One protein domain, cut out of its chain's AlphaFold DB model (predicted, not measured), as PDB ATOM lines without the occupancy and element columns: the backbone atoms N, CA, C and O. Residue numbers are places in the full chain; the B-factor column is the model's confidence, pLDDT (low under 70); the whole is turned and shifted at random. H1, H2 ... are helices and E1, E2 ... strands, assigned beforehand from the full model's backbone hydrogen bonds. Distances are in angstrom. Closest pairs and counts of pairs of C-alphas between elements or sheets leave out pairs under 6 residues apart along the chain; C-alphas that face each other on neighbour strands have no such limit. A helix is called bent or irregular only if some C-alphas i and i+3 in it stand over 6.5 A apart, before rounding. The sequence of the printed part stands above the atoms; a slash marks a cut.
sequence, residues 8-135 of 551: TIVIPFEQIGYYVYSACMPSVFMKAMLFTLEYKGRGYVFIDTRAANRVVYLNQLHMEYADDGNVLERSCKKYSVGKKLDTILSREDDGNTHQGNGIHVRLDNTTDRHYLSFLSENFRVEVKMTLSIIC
ATOM      1  N   THR A   8      81.282  98.015  80.127       82.19
ATOM      2  CA  THR A   8      81.843  97.446  81.351       82.19
ATOM      3  C   THR A   8      82.150  95.965  81.169       82.19
ATOM      4  O   THR A   8      81.280  95.180  80.804       82.19
ATOM      5  N   ILE A   9      83.388  95.582  81.468       79.88
ATOM      6  CA  ILE A   9      83.871  94.204  81.475       79.88
ATOM      7  C   ILE A   9      84.233  93.826  82.910       79.88
ATOM      8  O   ILE A   9      84.833  94.611  83.647       79.88
ATOM      9  N   VAL A  10      83.868  92.611  83.307       82.69
ATOM     10  CA  VAL A  10      84.301  92.009  84.568       82.69
ATOM     11  C   VAL A  10      85.329  90.939  84.238       82.69
ATOM     12  O   VAL A  10      85.033  89.999  83.504       82.69
ATOM     13  N   ILE A  11      86.547  91.101  84.752       77.25
ATOM     14  CA  ILE A  11      87.636  90.147  84.552       77.25
ATOM     15  C   ILE A  11      87.748  89.253  85.792       77.25
ATOM     16  O   ILE A  11      88.165  89.745  86.850       77.25
ATOM     17  N   PRO A  12      87.439  87.946  85.684       79.19
ATOM     18  CA  PRO A  12      87.598  87.006  86.784       79.19
ATOM     19  C   PRO A  12      89.065  86.570  86.885       79.19
ATOM     20  O   PRO A  12      89.441  85.486  86.436       79.19
ATOM     21  N   PHE A  13      89.928  87.409  87.475       77.75
ATOM     22  CA  PHE A  13      91.363  87.108  87.595       77.75
ATOM     23  C   PHE A  13      91.632  85.760  88.253       77.75
ATOM     24  O   PHE A  13      92.632  85.126  87.929       77.75
ATOM     25  N   GLU A  14      90.770  85.309  89.166       77.25
ATOM     26  CA  GLU A  14      90.896  84.000  89.805       77.25
ATOM     27  C   GLU A  14      90.937  82.860  88.775       77.25
ATOM     28  O   GLU A  14      91.827  82.016  88.857       77.25
ATOM     29  N   GLN A  15      90.057  82.909  87.773       80.62
ATOM     30  CA  GLN A  15      89.843  81.837  86.802       80.62
ATOM     31  C   GLN A  15      90.802  81.897  85.607       80.62
ATOM     32  O   GLN A  15      91.268  80.856  85.155       80.62
ATOM     33  N   ILE A  16      91.093  83.100  85.092       82.62
ATOM     34  CA  ILE A  16      91.803  83.266  83.805       82.62
ATOM     35  C   ILE A  16      93.180  83.934  83.912       82.62
ATOM     36  O   ILE A  16      93.901  84.018  82.921       82.62
ATOM     37  N   GLY A  17      93.560  84.437  85.090       82.94
ATOM     38  CA  GLY A  17      94.866  85.066  85.281       82.94
ATOM     39  C   GLY A  17      95.987  84.042  85.486       82.94
ATOM     40  O   GLY A  17      95.781  83.000  86.107       82.94
ATOM     41  N   TYR A  18      97.198  84.376  85.049       85.00
ATOM     42  CA  TYR A  18      98.412  83.579  85.251       85.00
ATOM     43  C   TYR A  18      99.459  84.377  86.034       85.00
ATOM     44  O   TYR A  18      99.446  85.605  86.032       85.00
ATOM     45  N   TYR A  19     100.363  83.698  86.734       86.00
ATOM     46  CA  TYR A  19     101.400  84.367  87.519       86.00
ATOM     47  C   TYR A  19     102.637  84.654  86.674       86.00
ATOM     48  O   TYR A  19     103.116  83.777  85.954       86.00
ATOM     49  N   VAL A  20     103.157  85.878  86.749       86.44
ATOM     50  CA  VAL A  20     104.292  86.293  85.922       86.44
ATOM     51  C   VAL A  20     105.080  87.433  86.562       86.44
ATOM     52  O   VAL A  20     104.524  88.281  87.261       86.44
ATOM     53  N   TYR A  21     106.379  87.483  86.262       84.44
ATOM     54  CA  TYR A  21     107.165  88.707  86.391       84.44
ATOM     55  C   TYR A  21     106.869  89.619  85.201       84.44
ATOM     56  O   TYR A  21     107.092  89.269  84.037       84.44
ATOM     57  N   SER A  22     106.306  90.779  85.508       82.88
ATOM     58  CA  SER A  22     105.907  91.790  84.535       82.88
ATOM     59  C   SER A  22     107.102  92.275  83.710       82.88
ATOM     60  O   SER A  22     108.136  92.611  84.276       82.88
ATOM     61  N   ALA A  23     106.957  92.411  82.387       82.81
ATOM     62  CA  ALA A  23     108.021  92.987  81.551       82.81
ATOM     63  C   ALA A  23     108.345  94.445  81.934       82.81
ATOM     64  O   ALA A  23     109.486  94.877  81.819       82.81
ATOM     65  N   CYS A  24     107.347  95.194  82.416       83.19
ATOM     66  CA  CYS A  24     107.518  96.570  82.887       83.19
ATOM     67  C   CYS A  24     107.921  96.667  84.368       83.19
ATOM     68  O   CYS A  24     108.380  97.718  84.804       83.19
ATOM     69  N   MET A  25     107.743  95.592  85.144       83.31
ATOM     70  CA  MET A  25     108.114  95.512  86.564       83.31
ATOM     71  C   MET A  25     108.757  94.148  86.858       83.31
ATOM     72  O   MET A  25     108.125  93.290  87.479       83.31
ATOM     73  N   PRO A  26     110.004  93.918  86.406       82.50
ATOM     74  CA  PRO A  26     110.623  92.591  86.457       82.50
ATOM     75  C   PRO A  26     110.847  92.068  87.879       82.50
ATOM     76  O   PRO A  26     111.000  90.868  88.073       82.50
ATOM     77  N   SER A  27     110.868  92.956  88.877       83.19
ATOM     78  CA  SER A  27     111.097  92.638  90.288       83.19
ATOM     79  C   SER A  27     109.833  92.278  91.074       83.19
ATOM     80  O   SER A  27     109.947  91.848  92.220       83.19
ATOM     81  N   VAL A  28     108.635  92.436  90.495       81.75
ATOM     82  CA  VAL A  28     107.360  92.220  91.198       81.75
ATOM     83  C   VAL A  28     106.634  91.020  90.594       81.75
ATOM     84  O   VAL A  28     106.364  90.974  89.393       81.75
ATOM     85  N   PHE A  29     106.318  90.037  91.438       84.44
ATOM     86  CA  PHE A  29     105.570  88.846  91.044       84.44
ATOM     87  C   PHE A  29     104.074  89.078  91.251       84.44
ATOM     88  O   PHE A  29     103.629  89.320  92.371       84.44
ATOM     89  N   MET A  30     103.294  89.025  90.172       86.50
ATOM     90  CA  MET A  30     101.877  89.400  90.191       86.50
ATOM     91  C   MET A  30     101.046  88.431  89.358       86.50
ATOM     92  O   MET A  30     101.572  87.707  88.508       86.50
ATOM     93  N   LYS A  31      99.725  88.443  89.569       85.62
ATOM     94  CA  LYS A  31      98.799  87.775  88.655       85.62
ATOM     95  C   LYS A  31      98.489  88.726  87.504       85.62
ATOM     96  O   LYS A  31      98.098  89.870  87.738       85.62
ATOM     97  N   ALA A  32      98.682  88.253  86.281       84.88
ATOM     98  CA  ALA A  32      98.460  89.001  85.061       84.88
ATOM     99  C   ALA A  32      97.362  88.365  84.208       84.88
ATOM    100  O   ALA A  32      97.167  87.149  84.208       84.88
ATOM    101  N   MET A  33      96.667  89.206  83.455       86.06
ATOM    102  CA  MET A  33      95.752  88.799  82.397       86.06
ATOM    103  C   MET A  33      96.149  89.556  81.136       86.06
ATOM    104  O   MET A  33      96.158  90.787  81.129       86.06
ATOM    105  N   LEU A  34      96.546  88.809  80.107       85.31
ATOM    106  CA  LEU A  34      96.912  89.348  78.804       85.31
ATOM    107  C   LEU A  34      95.661  89.434  77.941       85.31
ATOM    108  O   LEU A  34      94.880  88.487  77.866       85.31
ATOM    109  N   PHE A  35      95.503  90.556  77.259       83.38
ATOM    110  CA  PHE A  35      94.457  90.748  76.278       83.38
ATOM    111  C   PHE A  35      94.978  91.573  75.111       83.38
ATOM    112  O   PHE A  35      96.006  92.256  75.174       83.38
ATOM    113  N   THR A  36      94.239  91.481  74.021       84.56
ATOM    114  CA  THR A  36      94.563  92.151  72.780       84.56
ATOM    115  C   THR A  36      93.457  93.129  72.448       84.56
ATOM    116  O   THR A  36      92.276  92.796  72.529       84.56
ATOM    117  N   LEU A  37      93.854  94.334  72.063       78.81
ATOM    118  CA  LEU A  37      92.956  95.357  71.570       78.81
ATOM    119  C   LEU A  37      93.243  95.589  70.085       78.81
ATOM    120  O   LEU A  37      94.351  95.967  69.706       78.81
ATOM    121  N   GLU A  38      92.221  95.371  69.264       78.12
ATOM    122  CA  GLU A  38      92.214  95.710  67.844       78.12
ATOM    123  C   GLU A  38      91.158  96.787  67.617       78.12
ATOM    124  O   GLU A  38      89.976  96.585  67.909       78.12
ATOM    125  N   TYR A  39      91.584  97.941  67.111       74.81
ATOM    126  CA  TYR A  39      90.697  99.053  66.806       74.81
ATOM    127  C   TYR A  39      91.041  99.643  65.442       74.81
ATOM    128  O   TYR A  39      92.199  99.920  65.142       74.81
ATOM    129  N   LYS A  40      90.014  99.846  64.615       75.19
ATOM    130  CA  LYS A  40      90.149 100.477  63.302       75.19
ATOM    131  C   LYS A  40      89.796 101.954  63.422       75.19
ATOM    132  O   LYS A  40      88.647 102.333  63.225       75.19
ATOM    133  N   GLY A  41      90.785 102.774  63.749       77.69
ATOM    134  CA  GLY A  41      90.639 104.224  63.815       77.69
ATOM    135  C   GLY A  41      91.781 104.873  64.587       77.69
ATOM    136  O   GLY A  41      92.706 104.192  65.026       77.69
ATOM    137  N   ARG A  42      91.698 106.194  64.759       82.75
ATOM    138  CA  ARG A  42      92.627 106.975  65.589       82.75
ATOM    139  C   ARG A  42      91.919 107.496  66.832       82.75
ATOM    140  O   ARG A  42      90.713 107.743  66.781       82.75
ATOM    141  N   GLY A  43      92.661 107.659  67.922       85.12
ATOM    142  CA  GLY A  43      92.155 108.203  69.182       85.12
ATOM    143  C   GLY A  43      92.817 107.548  70.387       85.12
ATOM    144  O   GLY A  43      93.963 107.101  70.312       85.12
ATOM    145  N   TYR A  44      92.091 107.462  71.499       84.50
ATOM    146  CA  TYR A  44      92.578 106.801  72.706       84.50
ATOM    147  C   TYR A  44      91.534 105.821  73.233       84.50
ATOM    148  O   TYR A  44      90.350 106.137  73.295       84.50
ATOM    149  N   VAL A  45      91.973 104.641  73.672       82.69
ATOM    150  CA  VAL A  45      91.146 103.813  74.553       82.69
ATOM    151  C   VAL A  45      91.331 104.298  75.975       82.69
ATOM    152  O   VAL A  45      92.445 104.313  76.504       82.69
ATOM    153  N   PHE A  46      90.216 104.675  76.580       81.94
ATOM    154  CA  PHE A  46      90.087 104.964  77.987       81.94
ATOM    155  C   PHE A  46      89.698 103.701  78.750       81.94
ATOM    156  O   PHE A  46      88.748 103.003  78.388       81.94
ATOM    157  N   ILE A  47      90.449 103.414  79.808       78.88
ATOM    158  CA  ILE A  47      90.229 102.281  80.699       78.88
ATOM    159  C   ILE A  47      90.022 102.820  82.112       78.88
ATOM    160  O   ILE A  47      90.956 103.313  82.748       78.88
ATOM    161  N   ASP A  48      88.796 102.689  82.609       76.44
ATOM    162  CA  ASP A  48      88.405 103.095  83.954       76.44
ATOM    163  C   ASP A  48      88.281 101.881  84.874       76.44
ATOM    164  O   ASP A  48      87.420 101.021  84.682       76.44
ATOM    165  N   THR A  49      89.120 101.817  85.906       72.25
ATOM    166  CA  THR A  49      89.082 100.769  86.937       72.25
ATOM    167  C   THR A  49      88.612 101.293  88.299       72.25
ATOM    168  O   THR A  49      88.685 100.567  89.292       72.25
ATOM    169  N   ARG A  50      88.114 102.538  88.387       69.50
ATOM    170  CA  ARG A  50      87.730 103.189  89.658       69.50
ATOM    171  C   ARG A  50      86.607 102.451  90.384       69.50
ATOM    172  O   ARG A  50      86.618 102.375  91.611       69.50
ATOM    173  N   ALA A  51      85.692 101.823  89.641       65.50
ATOM    174  CA  ALA A  51      84.606 101.015  90.202       65.50
ATOM    175  C   ALA A  51      85.102  99.834  91.062       65.50
ATOM    176  O   ALA A  51      84.393  99.395  91.965       65.50
ATOM    177  N   ALA A  52      86.318  99.335  90.814       63.97
ATOM    178  CA  ALA A  52      86.917  98.261  91.601       63.97
ATOM    179  C   ALA A  52      87.529  98.747  92.934       63.97
ATOM    180  O   ALA A  52      87.886  97.915  93.768       63.97
ATOM    181  N   ASN A  53      87.652 100.070  93.145       61.12
ATOM    182  CA  ASN A  53      88.254 100.722  94.321       61.12
ATOM    183  C   ASN A  53      89.624 100.137  94.729       61.12
ATOM    184  O   ASN A  53      89.922  99.950  95.912       61.12
ATOM    185  N   ARG A  54      90.449  99.764  93.744       65.00
ATOM    186  CA  ARG A  54      91.745  99.102  93.945       65.00
ATOM    187  C   ARG A  54      92.740  99.568  92.892       65.00
ATOM    188  O   ARG A  54      92.351  99.906  91.777       65.00
ATOM    189  N   VAL A  55      94.022  99.552  93.251       62.12
ATOM    190  CA  VAL A  55      95.105  99.834  92.306       62.12
ATOM    191  C   VAL A  55      95.227  98.643  91.361       62.12
ATOM    192  O   VAL A  55      95.481  97.517  91.790       62.12
ATOM    193  N   VAL A  56      94.999  98.900  90.078       72.00
ATOM    194  CA  VAL A  56      95.240  97.953  88.991       72.00
ATOM    195  C   VAL A  56      96.324  98.551  88.113       72.00
ATOM    196  O   VAL A  56      96.319  99.748  87.810       72.00
ATOM    197  N   TYR A  57      97.265  97.705  87.728       79.12
ATOM    198  CA  TYR A  57      98.372  98.074  86.868       79.12
ATOM    199  C   TYR A  57      98.050  97.671  85.436       79.12
ATOM    200  O   TYR A  57      97.516  96.585  85.208       79.12
ATOM    201  N   LEU A  58      98.393  98.521  84.475       82.12
ATOM    202  CA  LEU A  58      98.307  98.205  83.057       82.12
ATOM    203  C   LEU A  58      99.693  98.305  82.434       82.12
ATOM    204  O   LEU A  58     100.336  99.356  82.484       82.12
ATOM    205  N   ASN A  59     100.118  97.229  81.784       85.19
ATOM    206  CA  ASN A  59     101.249  97.283  80.872       85.19
ATOM    207  C   ASN A  59     100.759  97.294  79.436       85.19
ATOM    208  O   ASN A  59      99.885  96.513  79.062       85.19
ATOM    209  N   GLN A  60     101.429  98.091  78.622       85.50
ATOM    210  CA  GLN A  60     101.481  97.928  77.186       85.50
ATOM    211  C   GLN A  60     102.786  97.223  76.828       85.50
ATOM    212  O   GLN A  60     103.872  97.654  77.227       85.50
ATOM    213  N   LEU A  61     102.668  96.131  76.083       85.44
ATOM    214  CA  LEU A  61     103.776  95.255  75.733       85.44
ATOM    215  C   LEU A  61     104.108  95.395  74.248       85.44
ATOM    216  O   LEU A  61     103.218  95.559  73.413       85.44
ATOM    217  N   HIS A  62     105.393  95.308  73.933       83.94
ATOM    218  CA  HIS A  62     105.850  94.956  72.599       83.94
ATOM    219  C   HIS A  62     106.069  93.441  72.574       83.94
ATOM    220  O   HIS A  62     106.701  92.899  73.484       83.94
ATOM    221  N   MET A  63     105.476  92.765  71.590       82.62
ATOM    222  CA  MET A  63     105.629  91.325  71.399       82.62
ATOM    223  C   MET A  63     106.060  91.059  69.965       82.62
ATOM    224  O   MET A  63     105.352  91.442  69.034       82.62
ATOM    225  N   GLU A  64     107.201  90.399  69.818       81.50
ATOM    226  CA  GLU A  64     107.694  89.878  68.548       81.50
ATOM    227  C   GLU A  64     107.462  88.368  68.520       81.50
ATOM    228  O   GLU A  64     107.660  87.683  69.526       81.50
ATOM    229  N   TYR A  65     107.010  87.852  67.382       80.69
ATOM    230  CA  TYR A  65     106.695  86.439  67.198       80.69
ATOM    231  C   TYR A  65     107.592  85.847  66.119       80.69
ATOM    232  O   TYR A  65     107.857  86.498  65.111       80.69
ATOM    233  N   ALA A  66     108.034  84.614  66.327       80.06
ATOM    234  CA  ALA A  66     108.681  83.803  65.312       80.06
ATOM    235  C   ALA A  66     107.663  83.324  64.273       80.06
ATOM    236  O   ALA A  66     106.455  83.298  64.523       80.06
ATOM    237  N   ASP A  67     108.168  82.877  63.123       79.50
ATOM    238  CA  ASP A  67     107.358  82.326  62.028       79.50
ATOM    239  C   ASP A  67     106.533  81.090  62.444       79.50
ATOM    240  O   ASP A  67     105.535  80.760  61.806       79.50
ATOM    241  N   ASP A  68     106.917  80.415  63.533       80.06
ATOM    242  CA  ASP A  68     106.197  79.282  64.131       80.06
ATOM    243  C   ASP A  68     105.110  79.699  65.147       80.06
ATOM    244  O   ASP A  68     104.414  78.846  65.703       80.06
ATOM    245  N   GLY A  69     104.944  81.004  65.383       74.00
ATOM    246  CA  GLY A  69     103.988  81.577  66.329       74.00
ATOM    247  C   GLY A  69     104.476  81.651  67.780       74.00
ATOM    248  O   GLY A  69     103.721  82.114  68.639       74.00
ATOM    249  N   ASN A  70     105.712  81.242  68.083       78.81
ATOM    250  CA  ASN A  70     106.292  81.408  69.415       78.81
ATOM    251  C   ASN A  70     106.725  82.859  69.662       78.81
ATOM    252  O   ASN A  70     107.157  83.560  68.753       78.81
ATOM    253  N   VAL A  71     106.625  83.330  70.908       76.94
ATOM    254  CA  VAL A  71     107.053  84.690  71.286       76.94
ATOM    255  C   VAL A  71     108.585  84.749  71.325       76.94
ATOM    256  O   VAL A  71     109.196  84.080  72.157       76.94
ATOM    257  N   LEU A  72     109.190  85.551  70.444       75.19
ATOM    258  CA  LEU A  72     110.636  85.795  70.359       75.19
ATOM    259  C   LEU A  72     111.103  86.808  71.401       75.19
ATOM    260  O   LEU A  72     112.048  86.553  72.146       75.19
ATOM    261  N   GLU A  73     110.416  87.946  71.478       79.50
ATOM    262  CA  GLU A  73     110.754  89.025  72.399       79.50
ATOM    263  C   GLU A  73     109.493  89.565  73.072       79.50
ATOM    264  O   GLU A  73     108.449  89.756  72.445       79.50
ATOM    265  N   ARG A  74     109.600  89.827  74.379       82.25
ATOM    266  CA  ARG A  74     108.583  90.529  75.161       82.25
ATOM    267  C   ARG A  74     109.234  91.659  75.946       82.25
ATOM    268  O   ARG A  74     109.841  91.411  76.989       82.25
ATOM    269  N   SER A  75     109.033  92.891  75.498       84.25
ATOM    270  CA  SER A  75     109.576  94.090  76.141       84.25
ATOM    271  C   SER A  75     108.477  95.072  76.564       84.25
ATOM    272  O   SER A  75     107.333  95.036  76.094       84.25
ATOM    273  N   CYS A  76     108.789  95.919  77.547       86.00
ATOM    274  CA  CYS A  76     107.858  96.928  78.044       86.00
ATOM    275  C   CYS A  76     107.790  98.114  77.078       86.00
ATOM    276  O   CYS A  76     108.809  98.750  76.824       86.00
ATOM    277  N   LYS A  77     106.589  98.458  76.598       84.06
ATOM    278  CA  LYS A  77     106.367  99.685  75.815       84.06
ATOM    279  C   LYS A  77     105.960 100.847  76.712       84.06
ATOM    280  O   LYS A  77     106.515 101.937  76.618       84.06
ATOM    281  N   LYS A  78     104.966 100.627  77.572       81.62
ATOM    282  CA  LYS A  78     104.462 101.643  78.500       81.62
ATOM    283  C   LYS A  78     103.885 100.975  79.734       81.62
ATOM    284  O   LYS A  78     103.255  99.926  79.648       81.62
ATOM    285  N   TYR A  79     104.068 101.623  80.868       80.31
ATOM    286  CA  TYR A  79     103.472 101.233  82.133       80.31
ATOM    287  C   TYR A  79     102.523 102.329  82.606       80.31
ATOM    288  O   TYR A  79     102.781 103.520  82.410       80.31
ATOM    289  N   SER A  80     101.385 101.945  83.170       75.31
ATOM    290  CA  SER A  80     100.386 102.877  83.680       75.31
ATOM    291  C   SER A  80      99.742 102.326  84.944       75.31
ATOM    292  O   SER A  80      99.436 101.138  85.045       75.31
ATOM    293  N   VAL A  81      99.547 103.209  85.918       71.81
ATOM    294  CA  VAL A  81      98.948 102.893  87.216       71.81
ATOM    295  C   VAL A  81      97.657 103.677  87.329       71.81
ATOM    296  O   VAL A  81      97.673 104.893  87.144       71.81
ATOM    297  N   GLY A  82      96.549 103.004  87.636       62.94
ATOM    298  CA  GLY A  82      95.322 103.712  87.994       62.94
ATOM    299  C   GLY A  82      95.533 104.511  89.285       62.94
ATOM    300  O   GLY A  82      96.020 103.959  90.275       62.94
ATOM    301  N   LYS A  83      95.182 105.802  89.295       58.38
ATOM    302  CA  LYS A  83      95.226 106.614  90.519       58.38
ATOM    303  C   LYS A  83      94.077 106.219  91.452       58.38
ATOM    304  O   LYS A  83      92.950 105.999  91.012       58.38
ATOM    305  N   LYS A  84      94.363 106.133  92.752       52.41
ATOM    306  CA  LYS A  84      93.342 105.964  93.793       52.41
ATOM    307  C   LYS A  84      92.673 107.324  94.038       52.41
ATOM    308  O   LYS A  84      93.370 108.328  94.120       52.41
ATOM    309  N   LEU A  85      91.345 107.359  94.139       54.22
ATOM    310  CA  LEU A  85      90.623 108.544  94.612       54.22
ATOM    311  C   LEU A  85      90.876 108.684  96.120       54.22
ATOM    312  O   LEU A  85      90.528 107.784  96.887       54.22
ATOM    313  N   ASP A  86      91.517 109.777  96.531       45.12
ATOM    314  CA  ASP A  86      91.963 109.982  97.917       45.12
ATOM    315  C   ASP A  86      90.826 110.381  98.884       45.12
ATOM    316  O   ASP A  86      91.015 110.332 100.100       45.12
ATOM    317  N   THR A  87      89.622 110.722  98.398       48.44
ATOM    318  CA  THR A  87      88.490 111.163  99.245       48.44
ATOM    319  C   THR A  87      87.118 110.691  98.741       48.44
ATOM    320  O   THR A  87      86.920 110.436  97.560       48.44
ATOM    321  N   ILE A  88      86.135 110.589  99.647       46.34
ATOM    322  CA  ILE A  88      84.733 110.246  99.320       46.34
ATOM    323  C   ILE A  88      84.038 111.381  98.544       46.34
ATOM    324  O   ILE A  88      83.251 111.099  97.650       46.34
ATOM    325  N   LEU A  89      84.391 112.644  98.808       45.22
ATOM    326  CA  LEU A  89      83.829 113.821  98.123       45.22
ATOM    327  C   LEU A  89      84.147 113.850  96.616       45.22
ATOM    328  O   LEU A  89      83.322 114.277  95.822       45.22
ATOM    329  N   SER A  90      85.291 113.296  96.200       48.00
ATOM    330  CA  SER A  90      85.638 113.150  94.776       48.00
ATOM    331  C   SER A  90      84.899 112.002  94.066       48.00
ATOM    332  O   SER A  90      85.068 111.825  92.867       48.00
ATOM    333  N   ARG A  91      84.066 111.217  94.776       46.69
ATOM    334  CA  ARG A  91      83.148 110.230  94.168       46.69
ATOM    335  C   ARG A  91      81.759 110.795  93.870       46.69
ATOM    336  O   ARG A  91      81.067 110.189  93.059       46.69
ATOM    337  N   GLU A  92      81.341 111.871  94.540       41.00
ATOM    338  CA  GLU A  92      79.975 112.419  94.437       41.00
ATOM    339  C   GLU A  92      79.852 113.532  93.380       41.00
ATOM    340  O   GLU A  92      78.830 113.584  92.701       41.00
ATOM    341  N   ASP A  93      80.903 114.327  93.136       43.12
ATOM    342  CA  ASP A  93      80.933 115.322  92.040       43.12
ATOM    343  C   ASP A  93      81.092 114.689  90.633       43.12
ATOM    344  O   ASP A  93      80.729 115.280  89.613       43.12
ATOM    345  N   ASP A  94      81.540 113.430  90.561       45.75
ATOM    346  CA  ASP A  94      81.835 112.690  89.320       45.75
ATOM    347  C   ASP A  94      80.594 112.183  88.559       45.75
ATOM    348  O   ASP A  94      80.714 111.482  87.549       45.75
ATOM    349  N   GLY A  95      79.392 112.591  88.980       44.09
ATOM    350  CA  GLY A  95      78.226 112.564  88.096       44.09
ATOM    351  C   GLY A  95      78.445 113.393  86.822       44.09
ATOM    352  O   GLY A  95      77.829 113.082  85.805       44.09
ATOM    353  N   ASN A  96      79.356 114.383  86.862       42.34
ATOM    354  CA  ASN A  96      79.632 115.302  85.754       42.34
ATOM    355  C   ASN A  96      81.117 115.601  85.447       42.34
ATOM    356  O   ASN A  96      81.373 116.364  84.520       42.34
ATOM    357  N   THR A  97      82.113 115.025  86.127       42.16
ATOM    358  CA  THR A  97      83.519 115.443  85.942       42.16
ATOM    359  C   THR A  97      84.425 114.378  85.306       42.16
ATOM    360  O   THR A  97      84.745 113.347  85.882       42.16
ATOM    361  N   HIS A  98      84.815 114.665  84.060       51.84
ATOM    362  CA  HIS A  98      86.157 114.526  83.474       51.84
ATOM    363  C   HIS A  98      86.949 113.221  83.714       51.84
ATOM    364  O   HIS A  98      87.358 112.869  84.818       51.84
ATOM    365  N   GLN A  99      87.235 112.499  82.625       54.22
ATOM    366  CA  GLN A  99      87.833 111.154  82.629       54.22
ATOM    367  C   GLN A  99      89.334 111.098  83.003       54.22
ATOM    368  O   GLN A  99      89.956 110.049  82.861       54.22
ATOM    369  N   GLY A 100      89.939 112.165  83.521       51.22
ATOM    370  CA  GLY A 100      91.398 112.317  83.660       51.22
ATOM    371  C   GLY A 100      92.101 111.419  84.674       51.22
ATOM    372  O   GLY A 100      93.320 111.476  84.819       51.22
ATOM    373  N   ASN A 101      91.359 110.573  85.389       56.66
ATOM    374  CA  ASN A 101      91.906 109.670  86.405       56.66
ATOM    375  C   ASN A 101      92.011 108.201  85.955       56.66
ATOM    376  O   ASN A 101      92.421 107.354  86.755       56.66
ATOM    377  N   GLY A 102      91.649 107.872  84.710       65.56
ATOM    378  CA  GLY A 102      91.820 106.521  84.157       65.56
ATOM    379  C   GLY A 102      93.077 106.359  83.300       65.56
ATOM    380  O   GLY A 102      93.948 107.225  83.241       65.56
ATOM    381  N   ILE A 103      93.215 105.193  82.668       72.75
ATOM    382  CA  ILE A 103      94.387 104.863  81.853       72.75
ATOM    383  C   ILE A 103      94.061 105.091  80.378       72.75
ATOM    384  O   ILE A 103      93.069 104.568  79.875       72.75
ATOM    385  N   HIS A 104      94.929 105.827  79.680       76.12
ATOM    386  CA  HIS A 104      94.768 106.152  78.263       76.12
ATOM    387  C   HIS A 104      95.806 105.417  77.408       76.12
ATOM    388  O   HIS A 104      97.022 105.583  77.584       76.12
ATOM    389  N   VAL A 105      95.324 104.630  76.447       77.62
ATOM    390  CA  VAL A 105      96.145 103.938  75.447       77.62
ATOM    391  C   VAL A 105      95.932 104.608  74.097       77.62
ATOM    392  O   VAL A 105      94.830 104.568  73.557       77.62
ATOM    393  N   ARG A 106      96.985 105.230  73.559       80.62
ATOM    394  CA  ARG A 106      96.957 105.898  72.252       80.62
ATOM    395  C   ARG A 106      96.867 104.874  71.117       80.62
ATOM    396  O   ARG A 106      97.583 103.869  71.141       80.62
ATOM    397  N   LEU A 107      96.004 105.155  70.145       78.81
ATOM    398  CA  LEU A 107      95.734 104.344  68.960       78.81
ATOM    399  C   LEU A 107      96.149 105.158  67.732       78.81
ATOM    400  O   LEU A 107      95.430 106.062  67.306       78.81
ATOM    401  N   ASP A 108      97.339 104.872  67.207       68.69
ATOM    402  CA  ASP A 108      97.959 105.684  66.153       68.69
ATOM    403  C   ASP A 108      97.778 105.125  64.738       68.69
ATOM    404  O   ASP A 108      98.109 105.816  63.775       68.69
ATOM    405  N   ASN A 109      97.234 103.913  64.564       64.00
ATOM    406  CA  ASN A 109      97.039 103.363  63.224       64.00
ATOM    407  C   ASN A 109      95.999 102.237  63.144       64.00
ATOM    408  O   ASN A 109      95.756 101.515  64.105       64.00
ATOM    409  N   THR A 110      95.419 102.062  61.954       55.44
ATOM    410  CA  THR A 110      94.275 101.166  61.681       55.44
ATOM    411  C   THR A 110      94.616  99.668  61.627       55.44
ATOM    412  O   THR A 110      93.719  98.852  61.401       55.44
ATOM    413  N   THR A 111      95.878  99.287  61.846       54.56
ATOM    414  CA  THR A 111      96.369  97.901  61.710       54.56
ATOM    415  C   THR A 111      97.132  97.369  62.919       54.56
ATOM    416  O   THR A 111      97.505  96.198  62.922       54.56
ATOM    417  N   ASP A 112      97.363  98.185  63.947       65.12
ATOM    418  CA  ASP A 112      98.213  97.772  65.060       65.12
ATOM    419  C   ASP A 112      97.416  96.974  66.091       65.12
ATOM    420  O   ASP A 112      96.452  97.440  66.701       65.12
ATOM    421  N   ARG A 113      97.847  95.732  66.301       76.94
ATOM    422  CA  ARG A 113      97.379  94.886  67.390       76.94
ATOM    423  C   ARG A 113      98.060  95.339  68.681       76.94
ATOM    424  O   ARG A 113      99.266  95.164  68.848       76.94
ATOM    425  N   HIS A 114      97.300  95.914  69.612       79.50
ATOM    426  CA  HIS A 114      97.841  96.365  70.893       79.50
ATOM    427  C   HIS A 114      97.802  95.231  71.917       79.50
ATOM    428  O   HIS A 114      96.732  94.722  72.256       79.50
ATOM    429  N   TYR A 115      98.968  94.867  72.446       85.38
ATOM    430  CA  TYR A 115      99.095  93.881  73.514       85.38
ATOM    431  C   TYR A 115      99.127  94.568  74.872       85.38
ATOM    432  O   TYR A 115     100.011  95.380  75.161       85.38
ATOM    433  N   LEU A 116      98.143  94.245  75.701       84.50
ATOM    434  CA  LEU A 116      97.926  94.873  76.992       84.50
ATOM    435  C   LEU A 116      97.833  93.793  78.067       84.50
ATOM    436  O   LEU A 116      97.251  92.734  77.847       84.50
ATOM    437  N   SER A 117      98.399  94.050  79.242       84.31
ATOM    438  CA  SER A 117      98.249  93.144  80.379       84.31
ATOM    439  C   SER A 117      97.832  93.898  81.624       84.31
ATOM    440  O   SER A 117      98.539  94.816  82.048       84.31
ATOM    441  N   PHE A 118      96.734  93.471  82.240       83.56
ATOM    442  CA  PHE A 118      96.380  93.927  83.576       83.56
ATOM    443  C   PHE A 118      97.142  93.121  84.614       83.56
ATOM    444  O   PHE A 118      97.224  91.899  84.490       83.56
ATOM    445  N   LEU A 119      97.651  93.782  85.652       81.62
ATOM    446  CA  LEU A 119      98.316  93.122  86.769       81.62
ATOM    447  C   LEU A 119      97.685  93.524  88.092       81.62
ATOM    448  O   LEU A 119      97.325  94.684  88.311       81.62
ATOM    449  N   SER A 120      97.589  92.547  88.988       79.62
ATOM    450  CA  SER A 120      97.151  92.752  90.359       79.62
ATOM    451  C   SER A 120      97.978  91.912  91.325       79.62
ATOM    452  O   SER A 120      98.301  90.753  91.054       79.62
ATOM    453  N   GLU A 121      98.294  92.497  92.478       76.75
ATOM    454  CA  GLU A 121      98.872  91.778  93.619       76.75
ATOM    455  C   GLU A 121      97.812  90.931  94.342       76.75
ATOM    456  O   GLU A 121      98.145  89.977  95.043       76.75
ATOM    457  N   ASN A 122      96.521  91.236  94.155       74.25
ATOM    458  CA  ASN A 122      95.433  90.527  94.815       74.25
ATOM    459  C   ASN A 122      94.809  89.476  93.884       74.25
ATOM    460  O   ASN A 122      94.078  89.778  92.943       74.25
ATOM    461  N   PHE A 123      95.106  88.214  94.175       69.06
ATOM    462  CA  PHE A 123      94.921  87.066  93.285       69.06
ATOM    463  C   PHE A 123      93.500  86.468  93.247       69.06
ATOM    464  O   PHE A 123      93.254  85.592  92.414       69.06
ATOM    465  N   ARG A 124      92.572  86.925  94.105       68.88
ATOM    466  CA  ARG A 124      91.177  86.419  94.211       68.88
ATOM    467  C   ARG A 124      90.106  87.441  93.806       68.88
ATOM    468  O   ARG A 124      88.998  87.417  94.326       68.88
ATOM    469  N   VAL A 125      90.454  88.423  92.978       67.31
ATOM    470  CA  VAL A 125      89.607  89.612  92.782       67.31
ATOM    471  C   VAL A 125      88.978  89.623  91.405       67.31
ATOM    472  O   VAL A 125      89.659  89.435  90.405       67.31
ATOM    473  N   GLU A 126      87.688  89.928  91.342       73.25
ATOM    474  CA  GLU A 126      87.049  90.335  90.097       73.25
ATOM    475  C   GLU A 126      87.344  91.812  89.835       73.25
ATOM    476  O   GLU A 126      86.998  92.688  90.633       73.25
ATOM    477  N   VAL A 127      88.013  92.104  88.722       73.75
ATOM    478  CA  VAL A 127      88.308  93.484  88.330       73.75
ATOM    479  C   VAL A 127      87.220  93.952  87.378       73.75
ATOM    480  O   VAL A 127      87.141  93.496  86.238       73.75
ATOM    481  N   LYS A 128      86.380  94.873  87.854       76.50
ATOM    482  CA  LYS A 128      85.399  95.575  87.025       76.50
ATOM    483  C   LYS A 128      86.066  96.776  86.363       76.50
ATOM    484  O   LYS A 128      86.619  97.630  87.056       76.50
ATOM    485  N   MET A 129      85.987  96.845  85.041       76.56
ATOM    486  CA  MET A 129      86.548  97.933  84.248       76.56
ATOM    487  C   MET A 129      85.572  98.435  83.206       76.56
ATOM    488  O   MET A 129      84.802  97.655  82.656       76.56
ATOM    489  N   THR A 130      85.640  99.721  82.903       79.00
ATOM    490  CA  THR A 130      84.872 100.333  81.826       79.00
ATOM    491  C   THR A 130      85.825 100.770  80.728       79.00
ATOM    492  O   THR A 130      86.783 101.494  80.984       79.00
ATOM    493  N   LEU A 131      85.563 100.301  79.514       80.38
ATOM    494  CA  LEU A 131      86.291 100.656  78.307       80.38
ATOM    495  C   LEU A 131      85.454 101.628  77.479       80.38
ATOM    496  O   LEU A 131      84.257 101.403  77.285       80.38
ATOM    497  N   SER A 132      86.086 102.669  76.956       84.00
ATOM    498  CA  SER A 132      85.494 103.554  75.950       84.00
ATOM    499  C   SER A 132      86.569 104.141  75.050       84.00
ATOM    500  O   SER A 132      87.729 104.249  75.441       84.00
ATOM    501  N   ILE A 133      86.191 104.538  73.844       84.19
ATOM    502  CA  ILE A 133      87.031 105.363  72.983       84.19
ATOM    503  C   ILE A 133      86.796 106.819  73.357       84.19
ATOM    504  O   ILE A 133      85.655 107.255  73.492       84.19
ATOM    505  N   ILE A 134      87.884 107.559  73.519       86.12
ATOM    506  CA  ILE A 134      87.866 109.013  73.630       86.12
ATOM    507  C   ILE A 134      88.647 109.609  72.472       86.12
ATOM    508  O   ILE A 134      89.548 108.974  71.907       86.12
ATOM    509  N   CYS A 135      88.317 110.854  72.156       87.69
ATOM    510  CA  CYS A 135      88.954 111.608  71.091       87.69
ATOM    511  C   CYS A 135      89.010 110.857  69.748       87.69
ATOM    512  O   CYS A 135      90.104 110.650  69.205       87.69
TER     513      CYS A 135
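This is residues 8 to 135 of the 551 residues of the protein "EGF-like domain-containing protein" of Entamoeba invadens IP1 (UniProt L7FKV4). Two strongly twisted sheets stand partly face to face, the larger, E2 E3 E8 E5 E6, curled like part of a barrel and the smaller made of E1 E9 E4 E7. The tip of the long hairpin E5 and E6 makes one end of the longest axis and the loop holding H2 the other, where residues 92 to 98 stick out; the short helix H1 joins E1 to E2 and only grazes both sheets. The printed part has 128 residues, with two named helices and nine named strands in the order E1 H1 E2 E3 E4 E5 E6 H2 E7 E8 E9; both sheets are antiparallel and the class is mostly strand. It is compact, with a radius of gyration of the C-alphas of 15.5 A, yet only just elongated, spanning 52 by 35 by 24 A.

In the larger sheet, find E2 at residues 18 to 21, E3 at 29 to 37, 24.1 A long, E8 at 114 to 120, 19.8 A, E5 at 57 to 65, 24.3 A, and E6 at 71 to 81, 25.5 A. Find C-alpha 57 at (98.372, 98.074, 86.868), where E5 begins. The other sheet has E1 at 8 to 12, starting at C-alpha 8 (81.843, 97.446, 81.351), E9 at 126 to 134, 24.9 A, ending at C-alpha 134 (87.866, 109.013, 73.630), E4 at 43 to 48, 16.1 A, and E7 at 103 to 107. H1 is residues 13 to 16 and H2 is 89 to 95.

Start at the hairpin E2 and E3, where N 18 and O 32 are 2.9 A apart, within hydrogen-bond range. In the same range, look for N 33 and O 118 between E3 and E8 at 2.9 A, N 119 and O 57 between E8 and E5 at 2.8 A, and N 60 and O 78 in the hairpin E5 and E6 at 2.8 A. E6 bends by 54 degrees at residue 78. Beyond it, the closest C-alphas of E6 and E7, Ser 80 and Ile 103, are 6.6 A apart. In the second sheet, find N 45 and O 105 between E4 and E7 at 2.9 A, N 46 and O 132 between E4 and E9 at 2.8 A, and N 9 and O 129 between E1 and E9 at 2.8 A. The pairing of E9 is staggered: residues 126 to 130 pair with E1, 130 to 134 with E4. The closest C-alphas of H1 and E3 are Ile 16 and Met 33, 6.9 A. E3 and E9 are apart. H1 is too short for an O i to N i+4 pair; H2 has 0 of 3 within range and 1 of 4 O i to N i+3 pairs, and is irregular, but only just, with C-alphas 92 and 95 6.6 A apart.

The two farthest C-alphas, Asp 68 and Leu 89, are 53.4 A apart. The printed part has no cut and no long link. Mean pLDDT of the printed part is 73.9; look for values under 70 at residues 50 to 55, 82 to 102, 108 to 112 and 123 to 125.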